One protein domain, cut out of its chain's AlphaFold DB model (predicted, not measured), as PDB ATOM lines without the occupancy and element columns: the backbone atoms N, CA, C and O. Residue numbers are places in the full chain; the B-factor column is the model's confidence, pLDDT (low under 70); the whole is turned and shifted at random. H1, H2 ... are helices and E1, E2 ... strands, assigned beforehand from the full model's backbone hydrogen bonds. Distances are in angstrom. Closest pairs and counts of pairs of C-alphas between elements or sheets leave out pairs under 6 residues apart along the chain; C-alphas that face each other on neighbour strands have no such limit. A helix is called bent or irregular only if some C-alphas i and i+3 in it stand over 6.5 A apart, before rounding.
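What this domain is: This is residues 12 to 89 and 120 to 252 of the 753 residues of an uncharacterized protein of Xenopus tropicalis (UniProt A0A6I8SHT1). Amid little regular structure, a four-strand antiparallel meander, E1 E2 E3 E4, each strand beside the last, stands next to three aligned helices, H3 H5 H6, and a bent strand hairpin, E5 E6. The 211 printed residues, under half in named elements, hold six helices and six strands, a mixed class. The whole is compact, radius of gyration of the C-alphas 19.7 A, spanning 61 by 44 by 32 A.

Where its parts are: Find E1 to E4 at residues 16 to 20, 25 to 29, 34 to 38 and 43 to 46, from C-alpha 16 at (133.076, 170.957, 160.033). H1 to H6 hold 49 to 52, 86 to 89, 121 to 127, 132 to 135, 141 to 153 and 157 to 173, H6 24.8 A long. E5 and E6 hold 196 to 203 and 221 to 227, ending at C-alpha 227, (140.207, 158.996, 180.970).

How they stand to each other: Between E2 and E3, N 27 and O 36 are 2.9 A apart. H6 only grazes this sheet, with residues 166 to 173. It touches H5, opposite ways at a shallow tilt of 14 degrees; their closest C-alphas, Cys 147 and Leu 160, are 5.9 A apart. Every O i to N i+4 pair is within hydrogen-bond range in H5 and H6; H3 has 0 of 3, but 3 of 4 O i to N i+3.

The domain as a whole: Residues 90 to 119 are cut out, a 34.8 A gap between C-alphas 89 and 120. Links H1 to H2, H6 to E5 and E5 to E6 are long. Residues 211 to 220 are among those under 70 in pLDDT.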
ATOM      1  N   THR A  12     129.425 168.440 164.931       83.69
ATOM      2  CA  THR A  12     129.614 168.083 163.521       83.69
ATOM      3  C   THR A  12     128.466 168.651 162.705       83.69
ATOM      4  O   THR A  12     127.311 168.266 162.909       83.69
ATOM      5  N   LYS A  13     128.768 169.574 161.790       84.50
ATOM      6  CA  LYS A  13     127.774 170.190 160.906       84.50
ATOM      7  C   LYS A  13     128.441 170.795 159.675       84.50
ATOM      8  O   LYS A  13     129.547 171.311 159.769       84.50
ATOM      9  N   ASP A  14     127.759 170.750 158.533       85.31
ATOM     10  CA  ASP A  14     128.151 171.457 157.304       85.31
ATOM     11  C   ASP A  14     129.602 171.150 156.833       85.31
ATOM     12  O   ASP A  14     130.252 171.973 156.201       85.31
ATOM     13  N   GLY A  15     130.119 169.951 157.149       83.81
ATOM     14  CA  GLY A  15     131.488 169.508 156.829       83.81
ATOM     15  C   GLY A  15     132.571 169.894 157.849       83.81
ATOM     16  O   GLY A  15     133.724 169.499 157.674       83.81
ATOM     17  N   PHE A  16     132.206 170.618 158.909       88.69
ATOM     18  CA  PHE A  16     133.076 170.957 160.033       88.69
ATOM     19  C   PHE A  16     132.905 169.954 161.174       88.69
ATOM     20  O   PHE A  16     131.776 169.645 161.567       88.69
ATOM     21  N   THR A  17     134.021 169.511 161.747       86.12
ATOM     22  CA  THR A  17     134.091 168.818 163.037       86.12
ATOM     23  C   THR A  17     134.852 169.691 164.030       86.12
ATOM     24  O   THR A  17     135.846 170.323 163.676       86.12
ATOM     25  N   ILE A  18     134.385 169.758 165.274       86.94
ATOM     26  CA  ILE A  18     135.096 170.425 166.374       86.94
ATOM     27  C   ILE A  18     135.250 169.395 167.483       86.94
ATOM     28  O   ILE A  18     134.249 168.860 167.949       86.94
ATOM     29  N   SER A  19     136.469 169.119 167.928       82.69
ATOM     30  CA  SER A  19     136.763 168.240 169.064       82.69
ATOM     31  C   SER A  19     137.717 168.926 170.044       82.69
ATOM     32  O   SER A  19     138.252 170.002 169.774       82.69
ATOM     33  N   SER A  20     137.869 168.338 171.229       84.19
ATOM     34  CA  SER A  20     138.804 168.811 172.246       84.19
ATOM     35  C   SER A  20     139.511 167.628 172.882       84.19
ATOM     36  O   SER A  20     138.904 166.571 173.073       84.19
ATOM     37  N   THR A  21     140.782 167.821 173.214       81.75
ATOM     38  CA  THR A  21     141.609 166.849 173.938       81.75
ATOM     39  C   THR A  21     141.768 167.220 175.416       81.75
ATOM     40  O   THR A  21     142.447 166.512 176.149       81.75
ATOM     41  N   GLY A  22     141.188 168.339 175.863       80.00
ATOM     42  CA  GLY A  22     141.463 168.951 177.171       80.00
ATOM     43  C   GLY A  22     142.767 169.762 177.238       80.00
ATOM     44  O   GLY A  22     142.970 170.474 178.221       80.00
ATOM     45  N   VAL A  23     143.612 169.681 176.203       83.88
ATOM     46  CA  VAL A  23     144.763 170.570 175.943       83.88
ATOM     47  C   VAL A  23     144.466 171.405 174.695       83.88
ATOM     48  O   VAL A  23     144.444 172.629 174.750       83.88
ATOM     49  N   ASP A  24     144.121 170.727 173.598       84.44
ATOM     50  CA  ASP A  24     143.853 171.342 172.302       84.44
ATOM     51  C   ASP A  24     142.354 171.423 171.993       84.44
ATOM     52  O   ASP A  24     141.561 170.533 172.341       84.44
ATOM     53  N   ILE A  25     141.978 172.448 171.228       87.00
ATOM     54  CA  ILE A  25     140.790 172.449 170.373       87.00
ATOM     55  C   ILE A  25     141.224 172.086 168.953       87.00
ATOM     56  O   ILE A  25     142.088 172.736 168.364       87.00
ATOM     57  N   ILE A  26     140.591 171.063 168.381       85.94
ATOM     58  CA  ILE A  26     140.863 170.595 167.021       85.94
ATOM     59  C   ILE A  26     139.642 170.908 166.156       85.94
ATOM     60  O   ILE A  26     138.521 170.516 166.484       85.94
ATOM     61  N   VAL A  27     139.855 171.583 165.026       90.25
ATOM     62  CA  VAL A  27     138.819 171.823 164.011       90.25
ATOM     63  C   VAL A  27     139.198 171.095 162.726       90.25
ATOM     64  O   VAL A  27     140.215 171.406 162.103       90.25
ATOM     65  N   GLY A  28     138.383 170.123 162.327       89.62
ATOM     66  CA  GLY A  28     138.482 169.446 161.037       89.62
ATOM     67  C   GLY A  28     137.533 170.071 160.019       89.62
ATOM     68  O   GLY A  28     136.386 170.386 160.337       89.62
ATOM     69  N   ILE A  29     137.997 170.243 158.781       92.81
ATOM     70  CA  ILE A  29     137.183 170.728 157.658       92.81
ATOM     71  C   ILE A  29     137.300 169.714 156.518       92.81
ATOM     72  O   ILE A  29     138.163 169.828 155.644       92.81
ATOM     73  N   GLU A  30     136.433 168.697 156.533       87.44
ATOM     74  CA  GLU A  30     136.551 167.507 155.671       87.44
ATOM     75  C   GLU A  30     136.520 167.862 154.176       87.44
ATOM     76  O   GLU A  30     137.283 167.312 153.382       87.44
ATOM     77  N   ALA A  31     135.706 168.854 153.796       89.38
ATOM     78  CA  ALA A  31     135.547 169.302 152.408       89.38
ATOM     79  C   ALA A  31     136.864 169.750 151.737       89.38
ATOM     80  O   ALA A  31     137.007 169.612 150.522       89.38
ATOM     81  N   ILE A  32     137.819 170.258 152.524       91.50
ATOM     82  CA  ILE A  32     139.151 170.697 152.070       91.50
ATOM     83  C   ILE A  32     140.296 169.923 152.746       91.50
ATOM     84  O   ILE A  32     141.465 170.238 152.538       91.50
ATOM     85  N   LYS A  33     139.965 168.914 153.564       90.12
ATOM     86  CA  LYS A  33     140.892 168.117 154.388       90.12
ATOM     87  C   LYS A  33     141.861 168.965 155.222       90.12
ATOM     88  O   LYS A  33     143.011 168.576 155.424       90.12
ATOM     89  N   ALA A  34     141.401 170.125 155.684       91.75
ATOM     90  CA  ALA A  34     142.175 170.990 156.564       91.75
ATOM     91  C   ALA A  34     141.983 170.565 158.026       91.75
ATOM     92  O   ALA A  34     140.876 170.199 158.430       91.75
ATOM     93  N   ARG A  35     143.055 170.654 158.818       89.69
ATOM     94  CA  ARG A  35     143.023 170.490 160.280       89.69
ATOM     95  C   ARG A  35     143.623 171.732 160.922       89.69
ATOM     96  O   ARG A  35     144.725 172.133 160.555       89.69
ATOM     97  N   ILE A  36     142.911 172.312 161.878       91.50
ATOM     98  CA  ILE A  36     143.390 173.404 162.726       91.50
ATOM     99  C   ILE A  36     143.533 172.855 164.144       91.50
ATOM    100  O   ILE A  36     142.635 172.157 164.619       91.50
ATOM    101  N   ILE A  37     144.648 173.163 164.800       87.19
ATOM    102  CA  ILE A  37     144.881 172.929 166.229       87.19
ATOM    103  C   ILE A  37     145.036 174.300 166.885       87.19
ATOM    104  O   ILE A  37     145.731 175.166 166.344       87.19
ATOM    105  N   PHE A  38     144.364 174.501 168.014       88.88
ATOM    106  CA  PHE A  38     144.421 175.728 168.796       88.88
ATOM    107  C   PHE A  38     144.509 175.403 170.292       88.88
ATOM    108  O   PHE A  38     143.603 174.764 170.834       88.88
ATOM    109  N   SER A  39     145.581 175.866 170.934       84.06
ATOM    110  CA  SER A  39     145.825 175.831 172.383       84.06
ATOM    111  C   SER A  39     146.080 177.257 172.898       84.06
ATOM    112  O   SER A  39     146.083 178.216 172.121       84.06
ATOM    113  N   ASP A  40     146.336 177.416 174.199       77.88
ATOM    114  CA  ASP A  40     146.704 178.712 174.794       77.88
ATOM    115  C   ASP A  40     148.004 179.308 174.213       77.88
ATOM    116  O   ASP A  40     148.228 180.516 174.325       77.88
ATOM    117  N   THR A  41     148.875 178.485 173.607       77.25
ATOM    118  CA  THR A  41     150.185 178.929 173.081       77.25
ATOM    119  C   THR A  41     150.448 178.558 171.619       77.25
ATOM    120  O   THR A  41     151.343 179.132 170.997       77.25
ATOM    121  N   LEU A  42     149.653 177.651 171.040       83.25
ATOM    122  CA  LEU A  42     149.849 177.126 169.692       83.25
ATOM    123  C   LEU A  42     148.631 177.388 168.798       83.25
ATOM    124  O   LEU A  42     147.505 177.012 169.114       83.25
ATOM    125  N   PHE A  43     148.876 177.947 167.613       89.94
ATOM    126  CA  PHE A  43     147.951 177.893 166.481       89.94
ATOM    127  C   PHE A  43     148.647 177.179 165.324       89.94
ATOM    128  O   PHE A  43     149.683 177.637 164.840       89.94
ATOM    129  N   MET A  44     148.085 176.059 164.867       88.00
ATOM    130  CA  MET A  44     148.643 175.270 163.770       88.00
ATOM    131  C   MET A  44     147.576 174.960 162.723       88.00
ATOM    132  O   MET A  44     146.508 174.443 163.041       88.00
ATOM    133  N   LEU A  45     147.897 175.223 161.455       92.00
ATOM    134  CA  LEU A  45     147.059 174.914 160.298       92.00
ATOM    135  C   LEU A  45     147.764 173.874 159.417       92.00
ATOM    136  O   LEU A  45     148.848 174.122 158.898       92.00
ATOM    137  N   THR A  46     147.131 172.719 159.220       90.56
ATOM    138  CA  THR A  46     147.589 171.667 158.300       90.56
ATOM    139  C   THR A  46     146.722 171.672 157.043       90.56
ATOM    140  O   THR A  46     145.508 171.475 157.132       90.56
ATOM    141  N   LEU A  47     147.346 171.860 155.874       92.44
ATOM    142  CA  LEU A  47     146.695 171.845 154.559       92.44
ATOM    143  C   LEU A  47     147.298 170.760 153.647       92.44
ATOM    144  O   LEU A  47     148.511 170.548 153.661       92.44
ATOM    145  N   PRO A  48     146.497 170.088 152.800       92.19
ATOM    146  CA  PRO A  48     147.018 169.170 151.795       92.19
ATOM    147  C   PRO A  48     147.622 169.928 150.600       92.19
ATOM    148  O   PRO A  48     146.926 170.643 149.877       92.19
ATOM    149  N   MET A  49     148.908 169.695 150.314       89.81
ATOM    150  CA  MET A  49     149.601 170.278 149.149       89.81
ATOM    151  C   MET A  49     148.888 169.977 147.817       89.81
ATOM    152  O   MET A  49     148.891 170.804 146.913       89.81
ATOM    153  N   SER A  50     148.182 168.846 147.712       92.12
ATOM    154  CA  SER A  50     147.393 168.478 146.529       92.12
ATOM    155  C   SER A  50     146.164 169.359 146.249       92.12
ATOM    156  O   SER A  50     145.560 169.197 145.189       92.12
ATOM    157  N   MET A  51     145.778 170.260 147.161       93.12
ATOM    158  CA  MET A  51     144.671 171.213 146.970       93.12
ATOM    159  C   MET A  51     145.097 172.684 147.098       93.12
ATOM    160  O   MET A  51     144.444 173.543 146.514       93.12
ATOM    161  N   PHE A  52     146.162 172.977 147.851       94.94
ATOM    162  CA  PHE A  52     146.534 174.350 148.231       94.94
ATOM    163  C   PHE A  52     147.865 174.852 147.648       94.94
ATOM    164  O   PHE A  52     148.231 175.996 147.902       94.94
ATOM    165  N   TYR A  53     148.593 174.035 146.876       94.81
ATOM    166  CA  TYR A  53     149.863 174.440 146.262       94.81
ATOM    167  C   TYR A  53     149.723 175.726 145.431       94.81
ATOM    168  O   TYR A  53     148.922 175.764 144.494       94.81
ATOM    169  N   ASN A  54     150.524 176.750 145.753       92.12
ATOM    170  CA  ASN A  54     150.500 178.068 145.105       92.12
ATOM    171  C   ASN A  54     149.092 178.709 145.075       92.12
ATOM    172  O   ASN A  54     148.695 179.326 144.085       92.12
ATOM    173  N   ASN A  55     148.314 178.496 146.140       91.00
ATOM    174  CA  ASN A  55     146.937 178.977 146.294       91.00
ATOM    175  C   ASN A  55     146.640 179.408 147.748       91.00
ATOM    176  O   ASN A  55     145.497 179.364 148.202       91.00
ATOM    177  N   THR A  56     147.679 179.782 148.498       92.62
ATOM    178  CA  THR A  56     147.563 180.446 149.801       92.62
ATOM    179  C   THR A  56     148.194 181.827 149.726       92.62
ATOM    180  O   THR A  56     149.147 182.044 148.983       92.62
ATOM    181  N   GLU A  57     147.669 182.758 150.511       89.75
ATOM    182  CA  GLU A  57     148.227 184.094 150.690       89.75
ATOM    183  C   GLU A  57     148.060 184.479 152.167       89.75
ATOM    184  O   GLU A  57     147.072 184.092 152.800       89.75
ATOM    185  N   GLY A  58     149.025 185.201 152.740       89.38
ATOM    186  CA  GLY A  58     149.027 185.572 154.156       89.38
ATOM    187  C   GLY A  58     150.378 185.356 154.836       89.38
ATOM    188  O   GLY A  58     151.389 185.100 154.190       89.38
ATOM    189  N   LEU A  59     150.378 185.403 156.171       89.50
ATOM    190  CA  LEU A  59     151.583 185.232 157.003       89.50
ATOM    191  C   LEU A  59     152.222 183.835 156.912       89.50
ATOM    192  O   LEU A  59     153.372 183.666 157.301       89.50
ATOM    193  N   CYS A  60     151.486 182.846 156.400       90.12
ATOM    194  CA  CYS A  60     151.970 181.480 156.182       90.12
ATOM    195  C   CYS A  60     152.533 181.250 154.763       90.12
ATOM    196  O   CYS A  60     152.800 180.104 154.406       90.12
ATOM    197  N   GLY A  61     152.681 182.307 153.957       90.06
ATOM    198  CA  GLY A  61     153.263 182.236 152.618       90.06
ATOM    199  C   GLY A  61     152.354 181.628 151.545       90.06
ATOM    200  O   GLY A  61     151.125 181.584 151.669       90.06
ATOM    201  N   THR A  62     152.978 181.182 150.455       91.06
ATOM    202  CA  THR A  62     152.323 180.779 149.189       91.06
ATOM    203  C   THR A  62     152.081 179.268 149.071       91.06
ATOM    204  O   THR A  62     151.426 178.798 148.134       91.06
ATOM    205  N   PHE A  63     152.647 178.493 150.004       93.56
ATOM    206  CA  PHE A  63     152.593 177.029 150.048       93.56
ATOM    207  C   PHE A  63     153.143 176.341 148.775       93.56
ATOM    208  O   PHE A  63     152.705 175.261 148.367       93.56
ATOM    209  N   THR A  64     154.156 176.956 148.160       91.75
ATOM    210  CA  THR A  64     154.941 176.456 147.010       91.75
ATOM    211  C   THR A  64     156.051 175.466 147.392       91.75
ATOM    212  O   THR A  64     156.676 174.873 146.509       91.75
ATOM    213  N   ASN A  65     156.318 175.296 148.695       89.56
ATOM    214  CA  ASN A  65     157.525 174.662 149.247       89.56
ATOM    215  C   ASN A  65     158.837 175.417 148.905       89.56
ATOM    216  O   ASN A  65     159.910 174.813 148.854       89.56
ATOM    217  N   ASN A  66     158.764 176.736 148.676       89.56
ATOM    218  CA  ASN A  66     159.905 177.599 148.375       89.56
ATOM    219  C   ASN A  66     159.964 178.824 149.308       89.56
ATOM    220  O   ASN A  66     159.321 179.839 149.067       89.56
ATOM    221  N   ARG A  67     160.868 178.793 150.298       86.69
ATOM    222  CA  ARG A  67     161.044 179.886 151.278       86.69
ATOM    223  C   ARG A  67     161.383 181.262 150.690       86.69
ATOM    224  O   ARG A  67     161.328 182.248 151.414       86.69
ATOM    225  N   SER A  68     161.776 181.350 149.415       88.12
ATOM    226  CA  SER A  68     162.082 182.639 148.775       88.12
ATOM    227  C   SER A  68     160.852 183.418 148.297       88.12
ATOM    228  O   SER A  68     161.002 184.595 147.979       88.12
ATOM    229  N   ASP A  69     159.659 182.808 148.277       90.25
ATOM    230  CA  ASP A  69     158.397 183.481 147.930       90.25
ATOM    231  C   ASP A  69     157.379 183.562 149.092       90.25
ATOM    232  O   ASP A  69     156.342 184.205 148.950       90.25
ATOM    233  N   ASP A  70     157.705 183.045 150.284       89.31
ATOM    234  CA  ASP A  70     156.810 183.092 151.456       89.31
ATOM    235  C   ASP A  70     156.581 184.516 152.019       89.31
ATOM    236  O   ASP A  70     155.506 184.809 152.543       89.31
ATOM    237  N   CYS A  71     157.550 185.433 151.894       90.88
ATOM    238  CA  CYS A  71     157.438 186.808 152.408       90.88
ATOM    239  C   CYS A  71     156.653 187.732 151.449       90.88
ATOM    240  O   CYS A  71     157.170 188.756 150.994       90.88
ATOM    241  N   LEU A  72     155.413 187.362 151.122       89.50
ATOM    242  CA  LEU A  72     154.522 188.074 150.196       89.50
ATOM    243  C   LEU A  72     153.746 189.213 150.891       89.50
ATOM    244  O   LEU A  72     153.145 189.015 151.945       89.50
ATOM    245  N   PHE A  73     153.699 190.396 150.276       88.12
ATOM    246  CA  PHE A  73     152.808 191.507 150.639       88.12
ATOM    247  C   PHE A  73     151.447 191.394 149.922       88.12
ATOM    248  O   PHE A  73     151.387 190.943 148.778       88.12
ATOM    249  N   GLN A  74     150.373 191.951 150.505       85.31
ATOM    250  CA  GLN A  74     149.039 192.056 149.865       85.31
ATOM    251  C   GLN A  74     149.028 192.717 148.467       85.31
ATOM    252  O   GLN A  74     148.077 192.559 147.708       85.31
ATOM    253  N   ASN A  75     150.064 193.484 148.112       84.38
ATOM    254  CA  ASN A  75     150.196 194.129 146.802       84.38
ATOM    255  C   ASN A  75     150.874 193.245 145.729       84.38
ATOM    256  O   ASN A  75     151.137 193.734 144.629       84.38
ATOM    257  N   GLY A  76     151.199 191.985 146.043       83.75
ATOM    258  CA  GLY A  76     151.860 191.047 145.130       83.75
ATOM    259  C   GLY A  76     153.389 191.175 145.045       83.75
ATOM    260  O   GLY A  76     153.996 190.576 144.158       83.75
ATOM    261  N   THR A  77     154.025 191.968 145.916       88.75
ATOM    262  CA  THR A  77     155.496 192.106 145.979       88.75
ATOM    263  C   THR A  77     156.096 191.299 147.131       88.75
ATOM    264  O   THR A  77     155.398 190.970 148.085       88.75
ATOM    265  N   TYR A  78     157.392 190.987 147.059       88.25
ATOM    266  CA  TYR A  78     158.089 190.171 148.060       88.25
ATOM    267  C   TYR A  78     159.040 191.019 148.912       88.25
ATOM    268  O   TYR A  78     159.784 191.847 148.378       88.25
ATOM    269  N   ALA A  79     159.041 190.796 150.225       86.38
ATOM    270  CA  ALA A  79     160.020 191.367 151.146       86.38
ATOM    271  C   ALA A  79     161.316 190.539 151.171       86.38
ATOM    272  O   ALA A  79     161.301 189.328 150.966       86.38
ATOM    273  N   SER A  80     162.440 191.180 151.503       83.12
ATOM    274  CA  SER A  80     163.694 190.475 151.812       83.12
ATOM    275  C   SER A  80     163.709 189.847 153.212       83.12
ATOM    276  O   SER A  80     164.585 189.042 153.508       83.12
ATOM    277  N   ASP A  81     162.779 190.257 154.078       81.56
ATOM    278  CA  ASP A  81     162.602 189.764 155.442       81.56
ATOM    279  C   ASP A  81     161.098 189.714 155.765       81.56
ATOM    280  O   ASP A  81     160.382 190.709 155.625       81.56
ATOM    281  N   CYS A  82     160.626 188.548 156.204       82.88
ATOM    282  CA  CYS A  82     159.237 188.307 156.587       82.88
ATOM    283  C   CYS A  82     158.788 189.132 157.811       82.88
ATOM    284  O   CYS A  82     157.587 189.340 157.982       82.88
ATOM    285  N   SER A  83     159.705 189.678 158.622       80.31
ATOM    286  CA  SER A  83     159.351 190.620 159.701       80.31
ATOM    287  C   SER A  83     158.565 191.842 159.191       80.31
ATOM    288  O   SER A  83     157.747 192.412 159.912       80.31
ATOM    289  N   GLN A  84     158.763 192.212 157.920       83.88
ATOM    290  CA  GLN A  84     158.182 193.400 157.295       83.88
ATOM    291  C   GLN A  84     156.763 193.180 156.752       83.88
ATOM    292  O   GLN A  84     156.025 194.150 156.590       83.88
ATOM    293  N   VAL A  85     156.359 191.934 156.460       86.25
ATOM    294  CA  VAL A  85     155.048 191.667 155.829       86.25
ATOM    295  C   VAL A  85     153.899 191.597 156.833       86.25
ATOM    296  O   VAL A  85     152.745 191.762 156.436       86.25
ATOM    297  N   ALA A  86     154.193 191.415 158.126       82.56
ATOM    298  CA  ALA A  86     153.193 191.212 159.176       82.56
ATOM    299  C   ALA A  86     152.131 192.326 159.236       82.56
ATOM    300  O   ALA A  86     150.932 192.051 159.234       82.56
ATOM    301  N   SER A  87     152.566 193.588 159.208       78.56
ATOM    302  CA  SER A  87     151.677 194.758 159.235       78.56
ATOM    303  C   SER A  87     150.815 194.898 157.975       78.56
ATOM    304  O   SER A  87     149.732 195.478 158.040       78.56
ATOM    305  N   SER A  88     151.260 194.348 156.841       83.12
ATOM    306  CA  SER A  88     150.532 194.429 155.570       83.12
ATOM    307  C   SER A  88     149.332 193.492 155.485       83.12
ATOM    308  O   SER A  88     148.442 193.745 154.683       83.12
ATOM    309  N   TRP A  89     149.281 192.442 156.310       84.38
ATOM    310  CA  TRP A  89     148.199 191.450 156.320       84.38
ATOM    311  C   TRP A  89     147.105 191.736 157.356       84.38
ATOM    312  O   TRP A  89     146.268 190.875 157.621       84.38
ATOM    313  N   THR A 120     169.594 177.012 180.009       66.56
ATOM    314  CA  THR A 120     168.308 176.416 180.385       66.56
ATOM    315  C   THR A 120     168.192 174.989 179.864       66.56
ATOM    316  O   THR A 120     168.043 174.786 178.658       66.56
ATOM    317  N   ASN A 121     168.126 174.024 180.786       75.69
ATOM    318  CA  ASN A 121     167.974 172.593 180.494       75.69
ATOM    319  C   ASN A 121     166.770 172.235 179.598       75.69
ATOM    320  O   ASN A 121     166.757 171.169 178.995       75.69
ATOM    321  N   LEU A 122     165.765 173.113 179.485       89.00
ATOM    322  CA  LEU A 122     164.598 172.907 178.625       89.00
ATOM    323  C   LEU A 122     164.931 172.897 177.129       89.00
ATOM    324  O   LEU A 122     164.371 172.085 176.396       89.00
ATOM    325  N   CYS A 123     165.837 173.758 176.659       91.06
ATOM    326  CA  CYS A 123     166.178 173.794 175.234       91.06
ATOM    327  C   CYS A 123     166.998 172.569 174.816       91.06
ATOM    328  O   CYS A 123     166.803 172.049 173.717       91.06
ATOM    329  N   ASP A 124     167.836 172.051 175.717       91.06
ATOM    330  CA  ASP A 124     168.628 170.837 175.497       91.06
ATOM    331  C   ASP A 124     167.749 169.603 175.234       91.06
ATOM    332  O   ASP A 124     168.178 168.683 174.540       91.06
ATOM    333  N   ILE A 125     166.490 169.597 175.695       94.00
ATOM    334  CA  ILE A 125     165.541 168.506 175.425       94.00
ATOM    335  C   ILE A 125     165.349 168.319 173.913       94.00
ATOM    336  O   ILE A 125     165.330 167.175 173.464       94.00
ATOM    337  N   ILE A 126     165.299 169.399 173.117       94.75
ATOM    338  CA  ILE A 126     165.105 169.361 171.648       94.75
ATOM    339  C   ILE A 126     166.172 168.495 170.957       94.75
ATOM    340  O   ILE A 126     165.858 167.763 170.017       94.75
ATOM    341  N   ILE A 127     167.417 168.556 171.437       93.50
ATOM    342  CA  ILE A 127     168.569 167.796 170.920       93.50
ATOM    343  C   ILE A 127     168.877 166.530 171.738       93.50
ATOM    344  O   ILE A 127     169.842 165.829 171.444       93.50
ATOM    345  N   SER A 128     168.079 166.236 172.767       93.25
ATOM    346  CA  SER A 128     168.234 165.055 173.618       93.25
ATOM    347  C   SER A 128     167.602 163.804 173.003       93.25
ATOM    348  O   SER A 128     166.774 163.879 172.091       93.25
ATOM    349  N   THR A 129     167.902 162.653 173.609       93.19
ATOM    350  CA  THR A 129     167.377 161.343 173.201       93.19
ATOM    351  C   THR A 129     165.852 161.222 173.252       93.19
ATOM    352  O   THR A 129     165.278 160.336 172.621       93.19
ATOM    353  N   VAL A 130     165.175 162.137 173.953       93.75
ATOM    354  CA  VAL A 130     163.709 162.262 173.981       93.75
ATOM    355  C   VAL A 130     163.154 162.468 172.566       93.75
ATOM    356  O   VAL A 130     162.144 161.865 172.208       93.75
ATOM    357  N   PHE A 131     163.844 163.259 171.738       95.56
ATOM    358  CA  PHE A 131     163.439 163.570 170.365       95.56
ATOM    359  C   PHE A 131     164.224 162.808 169.278       95.56
ATOM    360  O   PHE A 131     163.951 163.031 168.099       95.56
ATOM    361  N   ASP A 132     165.092 161.844 169.619       93.44
ATOM    362  CA  ASP A 132     165.787 160.983 168.634       93.44
ATOM    363  C   ASP A 132     164.853 160.394 167.547       93.44
ATOM    364  O   ASP A 132     165.221 160.417 166.369       93.44
ATOM    365  N   PRO A 133     163.621 159.913 167.854       91.81
ATOM    366  CA  PRO A 133     162.712 159.392 166.827       91.81
ATOM    367  C   PRO A 133     162.266 160.438 165.792       91.81
ATOM    368  O   PRO A 133     161.684 160.061 164.771       91.81
ATOM    369  N   CYS A 134     162.499 161.721 166.079       93.56
ATOM    370  CA  CYS A 134     162.079 162.895 165.327       93.56
ATOM    371  C   CYS A 134     163.146 163.433 164.372       93.56
ATOM    372  O   CYS A 134     162.819 163.853 163.261       93.56
ATOM    373  N   HIS A 135     164.410 163.442 164.817       94.88
ATOM    374  CA  HIS A 135     165.498 164.215 164.200       94.88
ATOM    375  C   HIS A 135     165.747 163.859 162.728       94.88
ATOM    376  O   HIS A 135     166.143 164.723 161.949       94.88
ATOM    377  N   GLU A 136     165.466 162.614 162.327       91.69
ATOM    378  CA  GLU A 136     165.553 162.144 160.934       91.69
ATOM    379  C   GLU A 136     164.586 162.885 159.989       91.69
ATOM    380  O   GLU A 136     164.915 163.134 158.829       91.69
ATOM    381  N   ASN A 137     163.388 163.239 160.469       91.31
ATOM    382  CA  ASN A 137     162.336 163.861 159.663       91.31
ATOM    383  C   ASN A 137     162.177 165.367 159.934       91.31
ATOM    384  O   ASN A 137     161.745 166.097 159.043       91.31
ATOM    385  N   VAL A 138     162.520 165.835 161.139       93.31
ATOM    386  CA  VAL A 138     162.418 167.244 161.550       93.31
ATOM    387  C   VAL A 138     163.742 167.683 162.192       93.31
ATOM    388  O   VAL A 138     163.943 167.450 163.385       93.31
ATOM    389  N   PRO A 139     164.660 168.327 161.443       93.75
ATOM    390  CA  PRO A 139     165.959 168.740 161.976       93.75
ATOM    391  C   PRO A 139     165.830 169.673 163.197       93.75
ATOM    392  O   PRO A 139     165.097 170.668 163.120       93.75
ATOM    393  N   PRO A 140     166.520 169.390 164.319       95.25
ATOM    394  CA  PRO A 140     166.331 170.122 165.571       95.25
ATOM    395  C   PRO A 140     166.931 171.535 165.562       95.25
ATOM    396  O   PRO A 140     166.431 172.399 166.282       95.25
ATOM    397  N   ASP A 141     167.959 171.810 164.749       92.81
ATOM    398  CA  ASP A 141     168.803 173.012 164.862       92.81
ATOM    399  C   ASP A 141     168.021 174.332 164.885       92.81
ATOM    400  O   ASP A 141     168.293 175.207 165.704       92.81
ATOM    401  N   THR A 142     167.020 174.483 164.011       90.44
ATOM    402  CA  THR A 142     166.229 175.727 163.939       90.44
ATOM    403  C   THR A 142     165.396 175.934 165.206       90.44
ATOM    404  O   THR A 142     165.335 177.049 165.719       90.44
ATOM    405  N   TYR A 143     164.802 174.866 165.741       93.25
ATOM    406  CA  TYR A 143     163.981 174.908 166.954       93.25
ATOM    407  C   TYR A 143     164.843 175.078 168.208       93.25
ATOM    408  O   TYR A 143     164.491 175.856 169.091       93.25
ATOM    409  N   PHE A 144     166.014 174.436 168.251       93.19
ATOM    410  CA  PHE A 144     166.998 174.622 169.315       93.19
ATOM    411  C   PHE A 144     167.498 176.072 169.369       93.19
ATOM    412  O   PHE A 144     167.438 176.698 170.424       93.19
ATOM    413  N   GLN A 145     167.905 176.655 168.236       90.12
ATOM    414  CA  GLN A 145     168.334 178.059 168.183       90.12
ATOM    415  C   GLN A 145     167.186 179.029 168.511       90.12
ATOM    416  O   GLN A 145     167.403 180.019 169.207       90.12
ATOM    417  N   MET A 146     165.952 178.739 168.082       89.50
ATOM    418  CA  MET A 146     164.762 179.511 168.468       89.50
ATOM    419  C   MET A 146     164.515 179.462 169.985       89.50
ATOM    420  O   MET A 146     164.243 180.499 170.591       89.50
ATOM    421  N   CYS A 147     164.660 178.288 170.605       91.56
ATOM    422  CA  CYS A 147     164.557 178.114 172.053       91.56
ATOM    423  C   CYS A 147     165.661 178.879 172.790       91.56
ATOM    424  O   CYS A 147     165.356 179.690 173.661       91.56
ATOM    425  N   MET A 148     166.925 178.703 172.396       88.31
ATOM    426  CA  MET A 148     168.065 179.374 173.025       88.31
ATOM    427  C   MET A 148     167.963 180.899 172.926       88.31
ATOM    428  O   MET A 148     168.107 181.582 173.936       88.31
ATOM    429  N   ASN A 149     167.630 181.446 171.752       86.50
ATOM    430  CA  ASN A 149     167.416 182.888 171.589       86.50
ATOM    431  C   ASN A 149     166.279 183.403 172.485       86.50
ATOM    432  O   ASN A 149     166.402 184.473 173.075       86.50
ATOM    433  N   THR A 150     165.207 182.621 172.633       86.00
ATOM    434  CA  THR A 150     164.088 182.943 173.530       86.00
ATOM    435  C   THR A 150     164.530 182.907 174.998       86.00
ATOM    436  O   THR A 150     164.227 183.835 175.743       86.00
ATOM    437  N   ALA A 151     165.327 181.916 175.411       84.56
ATOM    438  CA  ALA A 151     165.900 181.816 176.757       84.56
ATOM    439  C   ALA A 151     166.876 182.964 177.091       84.56
ATOM    440  O   ALA A 151     167.016 183.343 178.251       84.56
ATOM    441  N   CYS A 152     167.523 183.563 176.085       81.94
ATOM    442  CA  CYS A 152     168.317 184.786 176.252       81.94
ATOM    443  C   CYS A 152     167.455 186.066 176.376       81.94
ATOM    444  O   CYS A 152     167.972 187.098 176.795       81.94
ATOM    445  N   GLN A 153     166.178 186.027 175.975       79.88
ATOM    446  CA  GLN A 153     165.276 187.190 175.897       79.88
ATOM    447  C   GLN A 153     164.200 187.217 176.993       79.88
ATOM    448  O   GLN A 153     163.609 188.268 177.241       79.88
ATOM    449  N   THR A 154     163.914 186.090 177.650       71.44
ATOM    450  CA  THR A 154     162.889 186.004 178.697       71.44
ATOM    451  C   THR A 154     163.287 185.068 179.835       71.44
ATOM    452  O   THR A 154     163.903 184.030 179.624       71.44
ATOM    453  N   ASN A 155     162.846 185.412 181.048       68.12
ATOM    454  CA  ASN A 155     162.930 184.550 182.230       68.12
ATOM    455  C   ASN A 155     161.673 183.667 182.410       68.12
ATOM    456  O   ASN A 155     161.540 182.990 183.427       68.12
ATOM    457  N   ASN A 156     160.714 183.705 181.475       76.88
ATOM    458  CA  ASN A 156     159.479 182.924 181.548       76.88
ATOM    459  C   ASN A 156     159.642 181.556 180.865       76.88
ATOM    460  O   ASN A 156     159.598 181.466 179.635       76.88
ATOM    461  N   GLU A 157     159.766 180.491 181.661       78.75
ATOM    462  CA  GLU A 157     159.926 179.115 181.167       78.75
ATOM    463  C   GLU A 157     158.760 178.655 180.265       78.75
ATOM    464  O   GLU A 157     158.989 177.872 179.344       78.75
ATOM    465  N   ASN A 158     157.546 179.209 180.415       83.00
ATOM    466  CA  ASN A 158     156.398 178.875 179.554       83.00
ATOM    467  C   ASN A 158     156.660 179.161 178.063       83.00
ATOM    468  O   ASN A 158     156.181 178.422 177.198       83.00
ATOM    469  N   ASN A 159     157.445 180.195 177.742       84.50
ATOM    470  CA  ASN A 159     157.799 180.507 176.354       84.50
ATOM    471  C   ASN A 159     158.697 179.408 175.751       84.50
ATOM    472  O   ASN A 159     158.599 179.118 174.563       84.50
ATOM    473  N   LEU A 160     159.532 178.762 176.574       89.12
ATOM    474  CA  LEU A 160     160.370 177.629 176.167       89.12
ATOM    475  C   LEU A 160     159.523 176.357 176.020       89.12
ATOM    476  O   LEU A 160     159.670 175.630 175.039       89.12
ATOM    477  N   CYS A 161     158.568 176.142 176.932       91.12
ATOM    478  CA  CYS A 161     157.579 175.068 176.821       91.12
ATOM    479  C   CYS A 161     156.767 175.155 175.517       91.12
ATOM    480  O   CYS A 161     156.531 174.130 174.890       91.12
ATOM    481  N   SER A 162     156.413 176.360 175.059       90.06
ATOM    482  CA  SER A 162     155.683 176.563 173.793       90.06
ATOM    483  C   SER A 162     156.513 176.154 172.561       90.06
ATOM    484  O   SER A 162     155.978 175.652 171.575       90.06
ATOM    485  N   ILE A 163     157.841 176.322 172.610       90.81
ATOM    486  CA  ILE A 163     158.753 175.908 171.527       90.81
ATOM    487  C   ILE A 163     158.949 174.383 171.533       90.81
ATOM    488  O   ILE A 163     159.000 173.765 170.467       90.81
ATOM    489  N   LEU A 164     158.988 173.762 172.717       92.56
ATOM    490  CA  LEU A 164     158.966 172.302 172.865       92.56
ATOM    491  C   LEU A 164     157.641 171.696 172.359       92.56
ATOM    492  O   LEU A 164     157.673 170.722 171.610       92.56
ATOM    493  N   GLU A 165     156.499 172.306 172.691       91.38
ATOM    494  CA  GLU A 165     155.154 171.927 172.219       91.38
ATOM    495  C   GLU A 165     155.044 172.019 170.687       91.38
ATOM    496  O   GLU A 165     154.556 171.092 170.032       91.38
ATOM    497  N   LEU A 166     155.579 173.093 170.091       90.88
ATOM    498  CA  LEU A 166     155.677 173.254 168.640       90.88
ATOM    499  C   LEU A 166     156.515 172.137 167.998       90.88
ATOM    500  O   LEU A 166     156.084 171.543 167.006       90.88
ATOM    501  N   TYR A 167     157.692 171.830 168.552       92.88
ATOM    502  CA  TYR A 167     158.571 170.788 168.014       92.88
ATOM    503  C   TYR A 167     157.959 169.383 168.155       92.88
ATOM    504  O   TYR A 167     157.989 168.595 167.207       92.88
ATOM    505  N   ALA A 168     157.299 169.098 169.282       91.94
ATOM    506  CA  ALA A 168     156.533 167.871 169.488       91.94
ATOM    507  C   ALA A 168     155.388 167.711 168.477       91.94
ATOM    508  O   ALA A 168     155.226 166.630 167.908       91.94
ATOM    509  N   ASN A 169     154.653 168.782 168.168       88.94
ATOM    510  CA  ASN A 169     153.612 168.750 167.139       88.94
ATOM    511  C   ASN A 169     154.184 168.493 165.732       88.94
ATOM    512  O   ASN A 169     153.633 167.683 164.985       88.94
ATOM    513  N   GLN A 170     155.320 169.105 165.371       89.56
ATOM    514  CA  GLN A 170     156.007 168.797 164.104       89.56
ATOM    515  C   GLN A 170     156.424 167.322 164.029       89.56
ATOM    516  O   GLN A 170     156.309 166.697 162.974       89.56
ATOM    517  N   CYS A 171     156.826 166.743 165.160       90.94
ATOM    518  CA  CYS A 171     157.082 165.315 165.290       90.94
ATOM    519  C   CYS A 171     155.838 164.463 164.995       90.94
ATOM    520  O   CYS A 171     155.878 163.539 164.174       90.94
ATOM    521  N   GLN A 172     154.709 164.812 165.620       87.69
ATOM    522  CA  GLN A 172     153.443 164.095 165.465       87.69
ATOM    523  C   GLN A 172     152.937 164.129 164.013       87.69
ATOM    524  O   GLN A 172     152.411 163.122 163.533       87.69
ATOM    525  N   LEU A 173     153.177 165.220 163.270       84.94
ATOM    526  CA  LEU A 173     152.887 165.304 161.829       84.94
ATOM    527  C   LEU A 173     153.690 164.295 160.983       84.94
ATOM    528  O   LEU A 173     153.199 163.854 159.945       84.94
ATOM    529  N   GLN A 174     154.875 163.876 161.437       88.19
ATOM    530  CA  GLN A 174     155.674 162.802 160.821       88.19
ATOM    531  C   GLN A 174     155.306 161.401 161.352       88.19
ATOM    532  O   GLN A 174     155.989 160.416 161.065       88.19
ATOM    533  N   GLY A 175     154.231 161.287 162.142       86.56
ATOM    534  CA  GLY A 175     153.807 160.040 162.783       86.56
ATOM    535  C   GLY A 175     154.686 159.617 163.964       86.56
ATOM    536  O   GLY A 175     154.623 158.460 164.381       86.56
ATOM    537  N   LYS A 176     155.514 160.524 164.500       89.56
ATOM    538  CA  LYS A 176     156.413 160.284 165.635       89.56
ATOM    539  C   LYS A 176     155.862 161.009 166.862       89.56
ATOM    540  O   LYS A 176     155.870 162.231 166.915       89.56
ATOM    541  N   CYS A 177     155.354 160.271 167.843       88.19
ATOM    542  CA  CYS A 177     154.881 160.875 169.087       88.19
ATOM    543  C   CYS A 177     155.942 160.765 170.190       88.19
ATOM    544  O   CYS A 177     156.587 159.724 170.317       88.19
ATOM    545  N   VAL A 178     156.124 161.843 170.956       90.62
ATOM    546  CA  VAL A 178     157.185 162.006 171.957       90.62
ATOM    547  C   VAL A 178     156.588 162.574 173.244       90.62
ATOM    548  O   VAL A 178     155.913 163.600 173.213       90.62
ATOM    549  N   ASP A 179     156.862 161.927 174.378       91.06
ATOM    550  CA  ASP A 179     156.395 162.364 175.699       91.06
ATOM    551  C   ASP A 179     157.340 163.390 176.333       91.06
ATOM    552  O   ASP A 179     158.059 163.131 177.297       91.06
ATOM    553  N   TRP A 180     157.364 164.571 175.723       91.62
ATOM    554  CA  TRP A 180     158.327 165.620 176.033       91.62
ATOM    555  C   TRP A 180     158.105 166.258 177.412       91.62
ATOM    556  O   TRP A 180     159.083 166.560 178.096       91.62
ATOM    557  N   ARG A 181     156.850 166.440 177.864       91.69
ATOM    558  CA  ARG A 181     156.544 167.136 179.133       91.69
ATOM    559  C   ARG A 181     157.118 166.419 180.352       91.69
ATOM    560  O   ARG A 181     157.648 167.087 181.241       91.69
ATOM    561  N   HIS A 182     157.081 165.086 180.390       90.75
ATOM    562  CA  HIS A 182     157.665 164.318 181.496       90.75
ATOM    563  C   HIS A 182     159.197 164.447 181.582       90.75
ATOM    564  O   HIS A 182     159.761 164.242 182.653       90.75
ATOM    565  N   SER A 183     159.870 164.855 180.500       91.00
ATOM    566  CA  SER A 183     161.316 165.125 180.475       91.00
ATOM    567  C   SER A 183     161.702 166.550 180.907       91.00
ATOM    568  O   SER A 183     162.871 166.907 180.816       91.00
ATOM    569  N   THR A 184     160.752 167.375 181.370       90.44
ATOM    570  CA  THR A 184     160.986 168.795 181.725       90.44
ATOM    571  C   THR A 184     161.195 169.062 183.221       90.44
ATOM    572  O   THR A 184     161.093 170.209 183.648       90.44
ATOM    573  N   ASP A 185     161.427 168.035 184.047       86.69
ATOM    574  CA  ASP A 185     161.507 168.152 185.519       86.69
ATOM    575  C   ASP A 185     160.294 168.890 186.137       86.69
ATOM    576  O   ASP A 185     160.411 169.697 187.056       86.69
ATOM    577  N   ASN A 186     159.100 168.613 185.599       86.56
ATOM    578  CA  ASN A 186     157.817 169.274 185.886       86.56
ATOM    579  C   ASN A 186     157.684 170.758 185.485       86.56
ATOM    580  O   ASN A 186     156.604 171.321 185.678       86.56
ATOM    581  N   LYS A 187     158.696 171.394 184.881       88.94
ATOM    582  CA  LYS A 187     158.628 172.811 184.468       88.94
ATOM    583  C   LYS A 187     157.533 173.092 183.439       88.94
ATOM    584  O   LYS A 187     156.863 174.113 183.527       88.94
ATOM    585  N   CYS A 188     157.308 172.165 182.506       89.75
ATOM    586  CA  CYS A 188     156.251 172.265 181.496       89.75
ATOM    587  C   CYS A 188     155.059 171.332 181.773       89.75
ATOM    588  O   CYS A 188     154.318 171.011 180.842       89.75
ATOM    589  N   ALA A 189     154.880 170.853 183.012       89.06
ATOM    590  CA  ALA A 189     153.844 169.876 183.353       89.06
ATOM    591  C   ALA A 189     152.421 170.426 183.145       89.06
ATOM    592  O   ALA A 189     152.051 171.462 183.701       89.06
ATOM    593  N   TYR A 190     151.595 169.684 182.404       87.75
ATOM    594  CA  TYR A 190     150.183 170.010 182.205       87.75
ATOM    595  C   TYR A 190     149.314 169.377 183.301       87.75
ATOM    596  O   TYR A 190     149.504 168.214 183.661       87.75
ATOM    597  N   LYS A 191     148.350 170.130 183.843       88.31
ATOM    598  CA  LYS A 191     147.464 169.663 184.923       88.31
ATOM    599  C   LYS A 191     146.074 169.350 184.383       88.31
ATOM    600  O   LYS A 191     145.300 170.255 184.091       88.31
ATOM    601  N   CYS A 192     145.756 168.063 184.293       87.50
ATOM    602  CA  CYS A 192     144.442 167.601 183.863       87.50
ATOM    603  C   CYS A 192     143.359 167.734 184.954       87.50
ATOM    604  O   CYS A 192     143.683 167.775 186.145       87.50
ATOM    605  N   PRO A 193     142.067 167.777 184.565       80.38
ATOM    606  CA  PRO A 193     140.943 167.690 185.495       80.38
ATOM    607  C   PRO A 193     140.983 166.426 186.361       80.38
ATOM    608  O   PRO A 193     141.554 165.405 185.973       80.38
ATOM    609  N   LEU A 194     140.325 166.477 187.524       64.69
ATOM    610  CA  LEU A 194     140.216 165.332 188.431       64.69
ATOM    611  C   LEU A 194     139.638 164.104 187.691       64.69
ATOM    612  O   LEU A 194     138.639 164.217 186.988       64.69
ATOM    613  N   GLU A 195     140.263 162.941 187.883       73.38
ATOM    614  CA  GLU A 195     139.992 161.666 187.184       73.38
ATOM    615  C   GLU A 195     140.435 161.531 185.716       73.38
ATOM    616  O   GLU A 195     140.207 160.479 185.114       73.38
ATOM    617  N   MET A 196     141.166 162.507 185.171       86.69
ATOM    618  CA  MET A 196     141.846 162.384 183.875       86.69
ATOM    619  C   MET A 196     143.369 162.404 184.045       86.69
ATOM    620  O   MET A 196     143.899 163.190 184.830       86.69
ATOM    621  N   ASP A 197     144.069 161.576 183.271       89.38
ATOM    622  CA  ASP A 197     145.532 161.540 183.225       89.38
ATOM    623  C   ASP A 197     146.027 162.234 181.945       89.38
ATOM    624  O   ASP A 197     145.430 162.097 180.871       89.38
ATOM    625  N   TYR A 198     147.134 162.973 182.046       90.81
ATOM    626  CA  TYR A 198     147.808 163.553 180.884       90.81
ATOM    627  C   TYR A 198     148.452 162.455 180.028       90.81
ATOM    628  O   TYR A 198     149.098 161.548 180.557       90.81
ATOM    629  N   GLN A 199     148.322 162.556 178.704       89.62
ATOM    630  CA  GLN A 199     149.061 161.728 177.752       89.62
ATOM    631  C   GLN A 199     149.548 162.592 176.588       89.62
ATOM    632  O   GLN A 199     148.748 163.206 175.883       89.62
ATOM    633  N   ALA A 200     150.855 162.566 176.321       88.38
ATOM    634  CA  ALA A 200     151.429 163.181 175.122       88.38
ATOM    635  C   ALA A 200     150.985 162.495 173.815       88.38
ATOM    636  O   ALA A 200     151.025 163.098 172.747       88.38
ATOM    637  N   CYS A 201     150.582 161.223 173.909       87.06
ATOM    638  CA  CYS A 201     150.337 160.327 172.778       87.06
ATOM    639  C   CYS A 201     148.976 159.627 172.865       87.06
ATOM    640  O   CYS A 201     148.884 158.408 172.704       87.06
ATOM    641  N   GLY A 202     147.917 160.388 173.138       83.50
ATOM    642  CA  GLY A 202     146.557 159.863 173.155       83.50
ATOM    643  C   GLY A 202     145.888 159.852 171.769       83.50
ATOM    644  O   GLY A 202     146.437 160.363 170.786       83.50
ATOM    645  N   PRO A 203     144.693 159.246 171.648       76.94
ATOM    646  CA  PRO A 203     143.925 159.226 170.404       76.94
ATOM    647  C   PRO A 203     143.340 160.606 170.053       76.94
ATOM    648  O   PRO A 203     142.725 161.246 170.901       76.94
ATOM    649  N   SER A 204     143.414 161.016 168.777       70.69
ATOM    650  CA  SER A 204     142.808 162.278 168.281       70.69
ATOM    651  C   SER A 204     141.296 162.423 168.516       70.69
ATOM    652  O   SER A 204     140.770 163.532 168.494       70.69
ATOM    653  N   GLU A 205     140.591 161.312 168.741       70.75
ATOM    654  CA  GLU A 205     139.182 161.286 169.127       70.75
ATOM    655  C   GLU A 205     139.013 160.259 170.250       70.75
ATOM    656  O   GLU A 205     139.356 159.085 170.087       70.75
ATOM    657  N   GLN A 206     138.500 160.699 171.402       71.06
ATOM    658  CA  GLN A 206     138.218 159.820 172.535       71.06
ATOM    659  C   GLN A 206     136.831 159.176 172.369       71.06
ATOM    660  O   GLN A 206     135.862 159.893 172.100       71.06
ATOM    661  N   PRO A 207     136.684 157.850 172.549       73.88
ATOM    662  CA  PRO A 207     135.375 157.214 172.508       73.88
ATOM    663  C   PRO A 207     134.520 157.676 173.694       73.88
ATOM    664  O   PRO A 207     134.935 157.599 174.851       73.88
ATOM    665  N   THR A 208     133.299 158.121 173.394       80.19
ATOM    666  CA  THR A 208     132.290 158.511 174.390       80.19
ATOM    667  C   THR A 208     131.108 157.546 174.411       80.19
ATOM    668  O   THR A 208     130.818 156.896 173.399       80.19
ATOM    669  N   CYS A 209     130.367 157.511 175.519       79.81
ATOM    670  CA  CYS A 209     129.226 156.607 175.707       79.81
ATOM    671  C   CYS A 209     128.100 156.701 174.663       79.81
ATOM    672  O   CYS A 209     127.368 155.731 174.480       79.81
ATOM    673  N   TYR A 210     127.963 157.830 173.962       74.19
ATOM    674  CA  TYR A 210     126.902 158.046 172.966       74.19
ATOM    675  C   TYR A 210     127.454 158.514 171.612       74.19
ATOM    676  O   TYR A 210     126.811 159.282 170.888       74.19
ATOM    677  N   SER A 211     128.671 158.080 171.278       64.56
ATOM    678  CA  SER A 211     129.356 158.454 170.036       64.56
ATOM    679  C   SER A 211     128.536 158.045 168.807       64.56
ATOM    680  O   SER A 211     128.295 156.863 168.575       64.56
ATOM    681  N   LYS A 212     128.119 159.025 167.993       53.72
ATOM    682  CA  LYS A 212     127.387 158.781 166.732       53.72
ATOM    683  C   LYS A 212     128.292 158.379 165.564       53.72
ATOM    684  O   LYS A 212     127.786 157.953 164.529       53.72
ATOM    685  N   LEU A 213     129.604 158.554 165.708       50.62
ATOM    686  CA  LEU A 213     130.597 158.238 164.688       50.62
ATOM    687  C   LEU A 213     131.194 156.848 164.958       50.62
ATOM    688  O   LEU A 213     131.531 156.552 166.108       50.62
ATOM    689  N   PRO A 214     131.348 155.987 163.936       43.88
ATOM    690  CA  PRO A 214     132.147 154.780 164.079       43.88
ATOM    691  C   PRO A 214     133.607 155.185 164.297       43.88
ATOM    692  O   PRO A 214     134.121 156.028 163.564       43.88
ATOM    693  N   VAL A 215     134.273 154.566 165.278       48.28
ATOM    694  CA  VAL A 215     135.696 154.803 165.568       48.28
ATOM    695  C   VAL A 215     136.514 154.465 164.322       48.28
ATOM    696  O   VAL A 215     136.761 153.295 164.016       48.28
ATOM    697  N   THR A 216     136.899 155.491 163.565       44.91
ATOM    698  CA  THR A 216     137.774 155.317 162.407       44.91
ATOM    699  C   THR A 216     139.186 155.027 162.896       44.91
ATOM    700  O   THR A 216     139.620 155.525 163.932       44.91
ATOM    701  N   ASN A 217     139.886 154.145 162.181       44.62
ATOM    702  CA  ASN A 217     141.162 153.593 162.628       44.62
ATOM    703  C   ASN A 217     142.190 154.729 162.792       44.62
ATOM    704  O   ASN A 217     142.627 155.317 161.799       44.62
ATOM    705  N   ASN A 218     142.495 155.082 164.042       50.97
ATOM    706  CA  ASN A 218     143.010 156.406 164.376       50.97
ATOM    707  C   ASN A 218     144.493 156.528 163.993       50.97
ATOM    708  O   ASN A 218     145.363 155.949 164.638       50.97
ATOM    709  N   LYS A 219     144.775 157.240 162.896       55.59
ATOM    710  CA  LYS A 219     146.137 157.419 162.358       55.59
ATOM    711  C   LYS A 219     146.921 158.561 163.002       55.59
ATOM    712  O   LYS A 219     148.108 158.688 162.713       55.59
ATOM    713  N   PHE A 220     146.275 159.388 163.819       68.94
ATOM    714  CA  PHE A 220     146.871 160.595 164.376       68.94
ATOM    715  C   PHE A 220     146.846 160.536 165.904       68.94
ATOM    716  O   PHE A 220     145.786 160.403 166.524       68.94
ATOM    717  N   PHE A 221     148.027 160.653 166.501       79.44
ATOM    718  CA  PHE A 221     148.182 160.889 167.932       79.44
ATOM    719  C   PHE A 221     147.995 162.378 168.224       79.44
ATOM    720  O   PHE A 221     148.200 163.214 167.342       79.44
ATOM    721  N   THR A 222     147.586 162.693 169.445       80.31
ATOM    722  CA  THR A 222     147.428 164.066 169.920       80.31
ATOM    723  C   THR A 222     147.778 164.127 171.401       80.31
ATOM    724  O   THR A 222     147.579 163.157 172.142       80.31
ATOM    725  N   GLU A 223     148.265 165.280 171.832       88.12
ATOM    726  CA  GLU A 223     148.450 165.584 173.244       88.12
ATOM    727  C   GLU A 223     147.095 165.905 173.907       88.12
ATOM    728  O   GLU A 223     146.174 166.411 173.256       88.12
ATOM    729  N   GLY A 224     146.921 165.560 175.187       89.19
ATOM    730  CA  GLY A 224     145.639 165.760 175.861       89.19
ATOM    731  C   GLY A 224     145.520 165.184 177.271       89.19
ATOM    732  O   GLY A 224     146.420 164.531 177.799       89.19
ATOM    733  N   CYS A 225     144.341 165.395 177.846       88.62
ATOM    734  CA  CYS A 225     143.845 164.755 179.055       88.62
ATOM    735  C   CYS A 225     142.878 163.632 178.676       88.62
ATOM    736  O   CYS A 225     141.892 163.852 177.970       88.62
ATOM    737  N   PHE A 226     143.137 162.424 179.168       87.69
ATOM    738  CA  PHE A 226     142.405 161.217 178.793       87.69
ATOM    739  C   PHE A 226     141.879 160.494 180.031       87.69
ATOM    740  O   PHE A 226     142.477 160.540 181.107       87.69
ATOM    741  N   CYS A 227     140.746 159.809 179.887       86.19
ATOM    742  CA  CYS A 227     140.207 158.996 180.970       86.19
ATOM    743  C   CYS A 227     141.153 157.848 181.351       86.19
ATOM    744  O   CYS A 227     141.752 157.198 180.489       86.19
ATOM    745  N   LYS A 228     141.252 157.581 182.657       86.25
ATOM    746  CA  LYS A 228     142.074 156.504 183.226       86.25
ATOM    747  C   LYS A 228     141.687 155.136 182.667       86.25
ATOM    748  O   LYS A 228     140.516 154.880 182.371       86.25
ATOM    749  N   ALA A 229     142.658 154.225 182.589       83.88
ATOM    750  CA  ALA A 229     142.435 152.859 182.123       83.88
ATOM    751  C   ALA A 229     141.273 152.178 182.880       83.88
ATOM    752  O   ALA A 229     141.247 152.149 184.107       83.88
ATOM    753  N   GLY A 230     140.308 151.630 182.134       80.12
ATOM    754  CA  GLY A 230     139.070 151.067 182.689       80.12
ATOM    755  C   GLY A 230     137.901 152.057 182.811       80.12
ATOM    756  O   GLY A 230     136.832 151.664 183.271       80.12
ATOM    757  N   THR A 231     138.069 153.307 182.373       85.38
ATOM    758  CA  THR A 231     136.998 154.311 182.258       85.38
ATOM    759  C   THR A 231     136.961 154.924 180.855       85.38
ATOM    760  O   THR A 231     137.930 154.836 180.103       85.38
ATOM    761  N   MET A 232     135.831 155.522 180.480       82.75
ATOM    762  CA  MET A 232     135.632 156.215 179.202       82.75
ATOM    763  C   MET A 232     134.920 157.551 179.414       82.75
ATOM    764  O   MET A 232     134.292 157.765 180.451       82.75
ATOM    765  N   LEU A 233     134.991 158.449 178.434       83.12
ATOM    766  CA  LEU A 233     134.396 159.776 178.554       83.12
ATOM    767  C   LEU A 233     132.860 159.688 178.470       83.12
ATOM    768  O   LEU A 233     132.309 159.090 177.543       83.12
ATOM    769  N   PHE A 234     132.146 160.292 179.422       81.75
ATOM    770  CA  PHE A 234     130.679 160.271 179.442       81.75
ATOM    771  C   PHE A 234     130.094 160.944 178.194       81.75
ATOM    772  O   PHE A 234     129.262 160.366 177.492       81.75
ATOM    773  N   ASN A 235     130.569 162.150 177.886       76.25
ATOM    774  CA  ASN A 235     130.264 162.870 176.659       76.25
ATOM    775  C   ASN A 235     131.395 163.856 176.317       76.25
ATOM    776  O   ASN A 235     132.174 164.250 177.180       76.25
ATOM    777  N   TYR A 236     131.442 164.283 175.058       72.56
ATOM    778  CA  TYR A 236     132.490 165.131 174.478       72.56
ATOM    779  C   TYR A 236     132.573 166.569 175.033       72.56
ATOM    780  O   TYR A 236     133.472 167.313 174.654       72.56
ATOM    781  N   TYR A 237     131.621 166.992 175.869       66.81
ATOM    782  CA  TYR A 237     131.533 168.337 176.454       66.81
ATOM    783  C   TYR A 237     131.667 168.324 177.983       66.81
ATOM    784  O   TYR A 237     131.458 169.346 178.635       66.81
ATOM    785  N   SER A 238     132.012 167.170 178.555       70.12
ATOM    786  CA  SER A 238     132.192 166.960 179.987       70.12
ATOM    787  C   SER A 238     133.541 166.303 180.237       70.12
ATOM    788  O   SER A 238     133.865 165.311 179.592       70.12
ATOM    789  N   ASN A 239     134.278 166.775 181.238       74.31
ATOM    790  CA  ASN A 239     135.517 166.137 181.692       74.31
ATOM    791  C   ASN A 239     135.214 164.993 182.683       74.31
ATOM    792  O   ASN A 239     135.871 164.859 183.709       74.31
ATOM    793  N   ILE A 240     134.142 164.228 182.433       79.94
ATOM    794  CA  ILE A 240     133.632 163.203 183.352       79.94
ATOM    795  C   ILE A 240     133.923 161.820 182.777       79.94
ATOM    796  O   ILE A 240     133.350 161.421 181.760       79.94
ATOM    797  N   CYS A 241     134.776 161.074 183.469       83.25
ATOM    798  CA  CYS A 241     135.088 159.688 183.150       83.25
ATOM    799  C   CYS A 241     134.154 158.733 183.902       83.25
ATOM    800  O   CYS A 241     133.902 158.895 185.095       83.25
ATOM    801  N   VAL A 242     133.635 157.726 183.199       83.19
ATOM    802  CA  VAL A 242     132.690 156.734 183.725       83.19
ATOM    803  C   VAL A 242     133.188 155.311 183.435       83.19
ATOM    804  O   VAL A 242     133.696 155.057 182.341       83.19
ATOM    805  N   PRO A 243     133.077 154.360 184.383       80.94
ATOM    806  CA  PRO A 243     133.538 152.979 184.181       80.94
ATOM    807  C   PRO A 243     132.597 152.174 183.271       80.94
ATOM    808  O   PRO A 243     133.020 151.273 182.551       80.94
ATOM    809  N   THR A 244     131.310 152.508 183.292       80.25
ATOM    810  CA  THR A 244     130.260 151.957 182.434       80.25
ATOM    811  C   THR A 244     129.337 153.090 182.018       80.25
ATOM    812  O   THR A 244     129.219 154.087 182.733       80.25
ATOM    813  N   CYS A 245     128.684 152.959 180.864       83.44
ATOM    814  CA  CYS A 245     127.816 154.022 180.380       83.44
ATOM    815  C   CYS A 245     126.571 154.174 181.269       83.44
ATOM    816  O   CYS A 245     125.832 153.205 181.445       83.44
ATOM    817  N   PRO A 246     126.345 155.365 181.851       83.50
ATOM    818  CA  PRO A 246     125.182 155.664 182.675       83.50
ATOM    819  C   PRO A 246     124.020 156.146 181.799       83.50
ATOM    820  O   PRO A 246     124.171 156.309 180.589       83.50
ATOM    821  N   CYS A 247     122.867 156.431 182.399       84.00
ATOM    822  CA  CYS A 247     121.830 157.231 181.749       84.00
ATOM    823  C   CYS A 247     122.141 158.731 181.876       84.00
ATOM    824  O   CYS A 247     122.862 159.151 182.785       84.00
ATOM    825  N   ILE A 248     121.544 159.555 181.012       84.69
ATOM    826  CA  ILE A 248     121.573 161.017 181.153       84.69
ATOM    827  C   ILE A 248     120.444 161.441 182.104       84.69
ATOM    828  O   ILE A 248     119.278 161.114 181.873       84.69
ATOM    829  N   GLY A 249     120.787 162.144 183.183       78.81
ATOM    830  CA  GLY A 249     119.827 162.708 184.130       78.81
ATOM    831  C   GLY A 249     119.106 163.958 183.601       78.81
ATOM    832  O   GLY A 249     119.506 164.533 182.588       78.81
ATOM    833  N   PRO A 250     118.054 164.430 184.299       72.81
ATOM    834  CA  PRO A 250     117.326 165.652 183.930       72.81
ATOM    835  C   PRO A 250     118.172 166.931 184.089       72.81
ATOM    836  O   PRO A 250     117.834 167.973 183.540       72.81
ATOM    837  N   ASP A 251     119.266 166.831 184.841       72.19
ATOM    838  CA  ASP A 251     120.332 167.811 185.050       72.19
ATOM    839  C   ASP A 251     121.441 167.736 183.976       72.19
ATOM    840  O   ASP A 251     122.407 168.491 184.038       72.19
ATOM    841  N   GLY A 252     121.339 166.812 183.011       72.25
ATOM    842  CA  GLY A 252     122.393 166.512 182.035       72.25
ATOM    843  C   GLY A 252     123.558 165.687 182.600       72.25
ATOM    844  O   GLY A 252     124.465 165.322 181.853       72.25
TER     845      GLY A 252